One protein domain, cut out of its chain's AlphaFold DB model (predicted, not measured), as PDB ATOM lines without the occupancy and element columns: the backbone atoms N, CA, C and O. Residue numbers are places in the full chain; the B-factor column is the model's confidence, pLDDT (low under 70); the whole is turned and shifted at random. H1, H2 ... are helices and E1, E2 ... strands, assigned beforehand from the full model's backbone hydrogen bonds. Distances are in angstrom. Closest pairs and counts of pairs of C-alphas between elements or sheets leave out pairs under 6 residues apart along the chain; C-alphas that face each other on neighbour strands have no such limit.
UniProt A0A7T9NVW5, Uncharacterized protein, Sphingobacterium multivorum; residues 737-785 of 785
ATOM      1  N   ALA A 737     103.313  31.831  -7.833       61.19
ATOM      2  CA  ALA A 737     104.214  32.675  -7.047       61.19
ATOM      3  C   ALA A 737     105.251  33.416  -7.920       61.19
ATOM      4  O   ALA A 737     105.658  32.929  -8.972       61.19
ATOM      5  N   ALA A 738     105.686  34.597  -7.457       57.44
ATOM      6  CA  ALA A 738     106.662  35.450  -8.143       57.44
ATOM      7  C   ALA A 738     108.003  34.736  -8.416       57.44
ATOM      8  O   ALA A 738     108.455  33.934  -7.594       57.44
ATOM      9  N   LEU A 739     108.640  35.097  -9.540       59.41
ATOM     10  CA  LEU A 739     109.904  34.556 -10.072       59.41
ATOM     11  C   LEU A 739     110.969  34.295  -8.997       59.41
ATOM     12  O   LEU A 739     111.482  33.182  -8.880       59.41
ATOM     13  N   ASP A 740     111.225  35.288  -8.150       58.03
ATOM     14  CA  ASP A 740     112.304  35.237  -7.160       58.03
ATOM     15  C   ASP A 740     112.017  34.260  -6.008       58.03
ATOM     16  O   ASP A 740     112.936  33.697  -5.416       58.03
ATOM     17  N   LYS A 741     110.741  33.997  -5.688       57.28
ATOM     18  CA  LYS A 741     110.353  33.157  -4.538       57.28
ATOM     19  C   LYS A 741     110.400  31.659  -4.820       57.28
ATOM     20  O   LYS A 741     110.464  30.876  -3.875       57.28
ATOM     21  N   ILE A 742     110.332  31.247  -6.083       59.59
ATOM     22  CA  ILE A 742     110.331  29.825  -6.456       59.59
ATOM     23  C   ILE A 742     111.766  29.322  -6.679       59.59
ATOM     24  O   ILE A 742     112.067  28.200  -6.276       59.59
ATOM     25  N   TYR A 743     112.655  30.153  -7.240       60.75
ATOM     26  CA  TYR A 743     113.995  29.736  -7.696       60.75
ATOM     27  C   TYR A 743     115.168  30.201  -6.825       60.75
ATOM     28  O   TYR A 743     116.298  29.777  -7.052       60.75
ATOM     29  N   LEU A 744     114.929  31.057  -5.827       54.06
ATOM     30  CA  LEU A 744     115.911  31.393  -4.781       54.06
ATOM     31  C   LEU A 744     115.564  30.747  -3.425       54.06
ATOM     32  O   LEU A 744     116.210  31.021  -2.416       54.06
ATOM     33  N   ASN A 745     114.549  29.877  -3.386       57.38
ATOM     34  CA  ASN A 745     114.159  29.122  -2.193       57.38
ATOM     35  C   ASN A 745     115.124  27.943  -1.955       57.38
ATOM     36  O   ASN A 745     115.606  27.323  -2.902       57.38
ATOM     37  N   SER A 746     115.358  27.586  -0.687       51.91
ATOM     38  CA  SER A 746     116.243  26.500  -0.242       51.91
ATOM     39  C   SER A 746     115.992  25.145  -0.912       51.91
ATOM     40  O   SER A 746     116.895  24.316  -0.959       51.91
ATOM     41  N   THR A 747     114.782  24.900  -1.420       52.31
ATOM     42  CA  THR A 747     114.428  23.633  -2.077       52.31
ATOM     43  C   THR A 747     114.965  23.527  -3.513       52.31
ATOM     44  O   THR A 747     115.239  22.420  -3.967       52.31
ATOM     45  N   TYR A 748     115.145  24.652  -4.219       58.94
ATOM     46  CA  TYR A 748     115.651  24.709  -5.599       58.94
ATOM     47  C   TYR A 748     116.434  26.015  -5.830       58.94
ATOM     48  O   TYR A 748     115.892  26.946  -6.426       58.94
ATOM     49  N   PRO A 749     117.683  26.126  -5.341       63.47
ATOM     50  CA  PRO A 749     118.450  27.363  -5.453       63.47
ATOM     51  C   PRO A 749     118.818  27.682  -6.911       63.47
ATOM     52  O   PRO A 749     118.935  26.782  -7.747       63.47
ATOM     53  N   SER A 750     119.066  28.962  -7.220       62.19
ATOM     54  CA  SER A 750     119.392  29.434  -8.578       62.19
ATOM     55  C   SER A 750     120.563  28.665  -9.184       62.19
ATOM     56  O   SER A 750     120.547  28.318 -10.367       62.19
ATOM     57  N   THR A 751     121.546  28.315  -8.358       63.53
ATOM     58  CA  THR A 751     122.737  27.548  -8.723       63.53
ATOM     59  C   THR A 751     122.461  26.084  -9.048       63.53
ATOM     60  O   THR A 751     123.397  25.409  -9.448       63.53
ATOM     61  N   SER A 752     121.240  25.563  -8.885       67.62
ATOM     62  CA  SER A 752     120.864  24.174  -9.210       67.62
ATOM     63  C   SER A 752     120.344  23.984 -10.637       67.62
ATOM     64  O   SER A 752     120.215  22.850 -11.095       67.62
ATOM     65  N   TYR A 753     120.068  25.072 -11.358       75.19
ATOM     66  CA  TYR A 753     119.601  25.013 -12.742       75.19
ATOM     67  C   TYR A 753     120.736  25.329 -13.725       75.19
ATOM     68  O   TYR A 753     121.421  26.340 -13.552       75.19
ATOM     69  N   PRO A 754     120.942  24.519 -14.775       79.25
ATOM     70  CA  PRO A 754     121.829  24.890 -15.875       79.25
ATOM     71  C   PRO A 754     121.361  26.165 -16.597       79.25
ATOM     72  O   PRO A 754     120.155  26.390 -16.740       79.25
ATOM     73  N   ILE A 755     122.303  26.982 -17.080       79.94
ATOM     74  CA  ILE A 755     122.007  28.096 -17.998       79.94
ATOM     75  C   ILE A 755     121.280  27.534 -19.233       79.94
ATOM     76  O   ILE A 755     121.611  26.453 -19.721       79.94
ATOM     77  N   GLY A 756     120.234  28.226 -19.685       76.12
ATOM     78  CA  GLY A 756     119.305  27.774 -20.724       76.12
ATOM     79  C   GLY A 756     118.099  26.980 -20.206       76.12
ATOM     80  O   GLY A 756     117.186  26.694 -20.983       76.12
ATOM     81  N   THR A 757     118.040  26.639 -18.908       81.19
ATOM     82  CA  THR A 757     116.815  26.070 -18.315       81.19
ATOM     83  C   THR A 757     115.668  27.034 -18.528       81.19
ATOM     84  O   THR A 757     115.782  28.215 -18.205       81.19
ATOM     85  N   THR A 758     114.567  26.511 -19.050       82.12
ATOM     86  CA  THR A 758     113.379  27.299 -19.322       82.12
ATOM     87  C   THR A 758     112.222  26.767 -18.496       82.12
ATOM     88  O   THR A 758     112.013  25.560 -18.416       82.12
ATOM     89  N   ILE A 759     111.467  27.649 -17.856       79.69
ATOM     90  CA  ILE A 759     110.340  27.268 -17.014       79.69
ATOM     91  C   ILE A 759     109.114  28.025 -17.481       79.69
ATOM     92  O   ILE A 759     109.098  29.253 -17.509       79.69
ATOM     93  N   PHE A 760     108.104  27.267 -17.888       77.69
ATOM     94  CA  PHE A 760     106.839  27.804 -18.342       77.69
ATOM     95  C   PHE A 760     105.806  27.710 -17.223       77.69
ATOM     96  O   PHE A 760     105.511  26.625 -16.707       77.69
ATOM     97  N   PHE A 761     105.269  28.866 -16.845       76.62
ATOM     98  CA  PHE A 761     104.243  29.011 -15.827       76.62
ATOM     99  C   PHE A 761     102.867  29.062 -16.476       76.62
ATOM    100  O   PHE A 761     102.437  30.121 -16.935       76.62
ATOM    101  N   TYR A 762     102.159  27.933 -16.471       72.00
ATOM    102  CA  TYR A 762     100.871  27.802 -17.160       72.00
ATOM    103  C   TYR A 762      99.842  28.841 -16.716       72.00
ATOM    104  O   TYR A 762      99.170  29.439 -17.541       72.00
ATOM    105  N   ASN A 763      99.745  29.089 -15.411       75.88
ATOM    106  CA  ASN A 763      98.731  29.991 -14.865       75.88
ATOM    107  C   ASN A 763      99.041  31.476 -15.104       75.88
ATOM    108  O   ASN A 763      98.184  32.317 -14.854       75.88
ATOM    109  N   MET A 764     100.257  31.802 -15.550       72.25
ATOM    110  CA  MET A 764     100.681  33.177 -15.822       72.25
ATOM    111  C   MET A 764     100.956  33.425 -17.305       72.25
ATOM    112  O   MET A 764     101.172  34.571 -17.674       72.25
ATOM    113  N   ASN A 765     100.964  32.385 -18.150       79.94
ATOM    114  CA  ASN A 765     101.396  32.478 -19.546       79.94
ATOM    115  C   ASN A 765     102.785  33.131 -19.689       79.94
ATOM    116  O   ASN A 765     103.052  33.878 -20.624       79.94
ATOM    117  N   VAL A 766     103.688  32.857 -18.743       77.75
ATOM    118  CA  VAL A 766     105.049  33.409 -18.741       77.75
ATOM    119  C   VAL A 766     106.060  32.285 -18.899       77.75
ATOM    120  O   VAL A 766     106.034  31.290 -18.171       77.75
ATOM    121  N   LEU A 767     106.979  32.478 -19.837       81.25
ATOM    122  CA  LEU A 767     108.177  31.676 -20.018       81.25
ATOM    123  C   LEU A 767     109.365  32.394 -19.396       81.25
ATOM    124  O   LEU A 767     109.529  33.598 -19.567       81.25
ATOM    125  N   VAL A 768     110.202  31.657 -18.680       81.31
ATOM    126  CA  VAL A 768     111.345  32.231 -17.975       81.31
ATOM    127  C   VAL A 768     112.569  31.398 -18.280       81.31
ATOM    128  O   VAL A 768     112.545  30.189 -18.070       81.31
ATOM    129  N   THR A 769     113.635  32.027 -18.752       84.12
ATOM    130  CA  THR A 769     114.856  31.344 -19.179       84.12
ATOM    131  C   THR A 769     116.037  31.819 -18.351       84.12
ATOM    132  O   THR A 769     116.220  33.018 -18.149       84.12
ATOM    133  N   LYS A 770     116.848  30.880 -17.857       80.88
ATOM    134  CA  LYS A 770     118.092  31.201 -17.155       80.88
ATOM    135  C   LYS A 770     119.144  31.621 -18.171       80.88
ATOM    136  O   LYS A 770     119.510  30.808 -19.015       80.88
ATOM    137  N   VAL A 771     119.655  32.843 -18.075       81.81
ATOM    138  CA  VAL A 771     120.669  33.366 -19.011       81.81
ATOM    139  C   VAL A 771     122.062  33.460 -18.379       81.81
ATOM    140  O   VAL A 771     123.051  33.327 -19.092       81.81
ATOM    141  N   ALA A 772     122.149  33.569 -17.048       81.25
ATOM    142  CA  ALA A 772     123.395  33.481 -16.282       81.25
ATOM    143  C   ALA A 772     123.148  32.883 -14.884       81.25
ATOM    144  O   ALA A 772     122.007  32.612 -14.507       81.25
ATOM    145  N   ASP A 773     124.199  32.656 -14.091       74.25
ATOM    146  CA  ASP A 773     124.105  31.922 -12.817       74.25
ATOM    147  C   ASP A 773     123.101  32.500 -11.811       74.25
ATOM    148  O   ASP A 773     122.451  31.732 -11.098       74.25
ATOM    149  N   ASN A 774     122.909  33.819 -11.825       75.88
ATOM    150  CA  ASN A 774     121.950  34.538 -10.983       75.88
ATOM    151  C   ASN A 774     120.974  35.402 -11.794       75.88
ATOM    152  O   ASN A 774     120.354  36.304 -11.240       75.88
ATOM    153  N   GLU A 775     120.844  35.149 -13.097       80.06
ATOM    154  CA  GLU A 775     120.060  35.992 -13.998       80.06
ATOM    155  C   GLU A 775     119.044  35.164 -14.785       80.06
ATOM    156  O   GLU A 775     119.378  34.157 -15.423       80.06
ATOM    157  N   TRP A 776     117.796  35.620 -14.746       82.19
ATOM    158  CA  TRP A 776     116.670  35.036 -15.458       82.19
ATOM    159  C   TRP A 776     115.974  36.115 -16.277       82.19
ATOM    160  O   TRP A 776     115.737  37.218 -15.792       82.19
ATOM    161  N   THR A 777     115.592  35.772 -17.500       85.69
ATOM    162  CA  THR A 777     114.768  36.621 -18.363       85.69
ATOM    163  C   THR A 777     113.359  36.059 -18.431       85.69
ATOM    164  O   THR A 777     113.198  34.845 -18.554       85.69
ATOM    165  N   SER A 778     112.339  36.915 -18.404       83.38
ATOM    166  CA  SER A 778     110.937  36.516 -18.555       83.38
ATOM    167  C   SER A 778     110.339  37.041 -19.856       83.38
ATOM    168  O   SER A 778     110.552  38.197 -20.213       83.38
ATOM    169  N   GLN A 779     109.521  36.222 -20.505       85.19
ATOM    170  CA  GLN A 779     108.760  36.556 -21.699       85.19
ATOM    171  C   GLN A 779     107.296  36.152 -21.490       85.19
ATOM    172  O   GLN A 779     107.013  35.008 -21.132       85.19
ATOM    173  N   ALA A 780     106.362  37.076 -21.720       82.31
ATOM    174  CA  ALA A 780     104.945  36.735 -21.815       82.31
ATOM    175  C   ALA A 780     104.693  35.986 -23.132       82.31
ATOM    176  O   ALA A 780     105.179  36.401 -24.184       82.31
ATOM    177  N   ILE A 781     103.966  34.877 -23.065       75.56
ATOM    178  CA  ILE A 781     103.613  34.053 -24.218       75.56
ATOM    179  C   ILE A 781     102.101  34.042 -24.362       75.56
ATOM    180  O   ILE A 781     101.401  33.480 -23.525       75.56
ATOM    181  N   ASP A 782     101.602  34.573 -25.472       68.31
ATOM    182  CA  ASP A 782     100.216  34.357 -25.865       68.31
ATOM    183  C   ASP A 782     100.066  32.942 -26.427       68.31
ATOM    184  O   ASP A 782     100.484  32.639 -27.547       68.31
ATOM    185  N   LEU A 783      99.481  32.047 -25.627       56.03
ATOM    186  CA  LEU A 783      99.055  30.733 -26.095       56.03
ATOM    187  C   LEU A 783      97.813  30.911 -26.982       56.03
ATOM    188  O   LEU A 783      96.683  30.873 -26.498       56.03
ATOM    189  N   VAL A 784      98.012  31.128 -28.282       45.44
ATOM    190  CA  VAL A 784      96.946  30.893 -29.264       45.44
ATOM    191  C   VAL A 784      96.772  29.374 -29.376       45.44
ATOM    192  O   VAL A 784      97.761  28.667 -29.555       45.44
ATOM    193  N   SER A 785      95.526  28.923 -29.185       35.66
ATOM    194  CA  SER A 785      95.049  27.532 -29.034       35.66
ATOM    195  C   SER A 785      95.834  26.442 -29.758       35.66
ATOM    196  O   SER A 785      95.954  26.567 -31.002       35.66
TER     197      SER A 785
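This is residues 737 to 785 of the 785 residues of an uncharacterized protein of Sphingobacterium multivorum (UniProt A0A7T9NVW5). A small slab of three antiparallel strands, E1, E2 and E3, joined by two tight turns, is only grazed by the short helix H1, and a long loop, residues 744 to 756, leads from that helix to the first strand. After E3 the last residues, 781 to 785, run on as a tail beyond the strand's end. Of the 49 residues printed, under half are in named elements, which follow each other as H1, E1, E2, E3; the sheet's order is E1, E2, E3, and the class is mixed, helices and strands. The whole is only just compact, close to loose, with a radius of gyration of the C-alphas of 11.2 A, and its outline is elongated, spanning 34 by 20 by 12 A.

Begin with H1, residues 739 to 743, which is on the sheet but only grazes it with these residues. Its O i to N i+4 pairs within hydrogen-bond range are 0 of 1, and its O i to N i+3 pairs are 0 of 2. Go on to E1, residues 757 to 761, and E2, residues 766 to 772, an antiparallel hairpin at 159 degrees between directions. Look there for N 759 and O 768, 2.8 A apart, and N 770 and O 757, 2.9 A apart; the C-alphas of Thr 758 and Thr 769 face each other at 4.3 A. E2 and E3, residues 775 to 780, form the next antiparallel hairpin, at 157 degrees, with N 767 and O 779 2.8 A apart and N 777 and O 769 2.9 A apart. The three strands are a meander, each the antiparallel neighbour of the one before, with E1 and E3 as edge strands and E2 as the inner strand. H1 and E3 are near each other, with 5 pairs of C-alphas within 10 A and no pair within 8 A.

Find C-alpha 739 at (109.904, 34.556, -10.072), where H1 begins; it ends at Tyr 743. Thr 757, at (116.815, 26.070, -18.315), opens E1, which runs 13.1 A to Phe 761. E2 then runs 18.5 A from Val 766 to Ala 772. E3 runs 17.0 A from Glu 775 to C-alpha 780 at (104.945, 36.735, -21.815).

The two C-alphas farthest apart are those of Ser 746 and Ser 785, at 35.8 A, and Ser 785 is the chain's last residue. The printed part has no cut. The link from H1 to E1 is long, with 13 residues, while those from E1 to E2 and from E2 to E3 are tight. The mean pLDDT of the printed part is 70.4; look for values under 70 in residues 737 to 752 and 782 to 785.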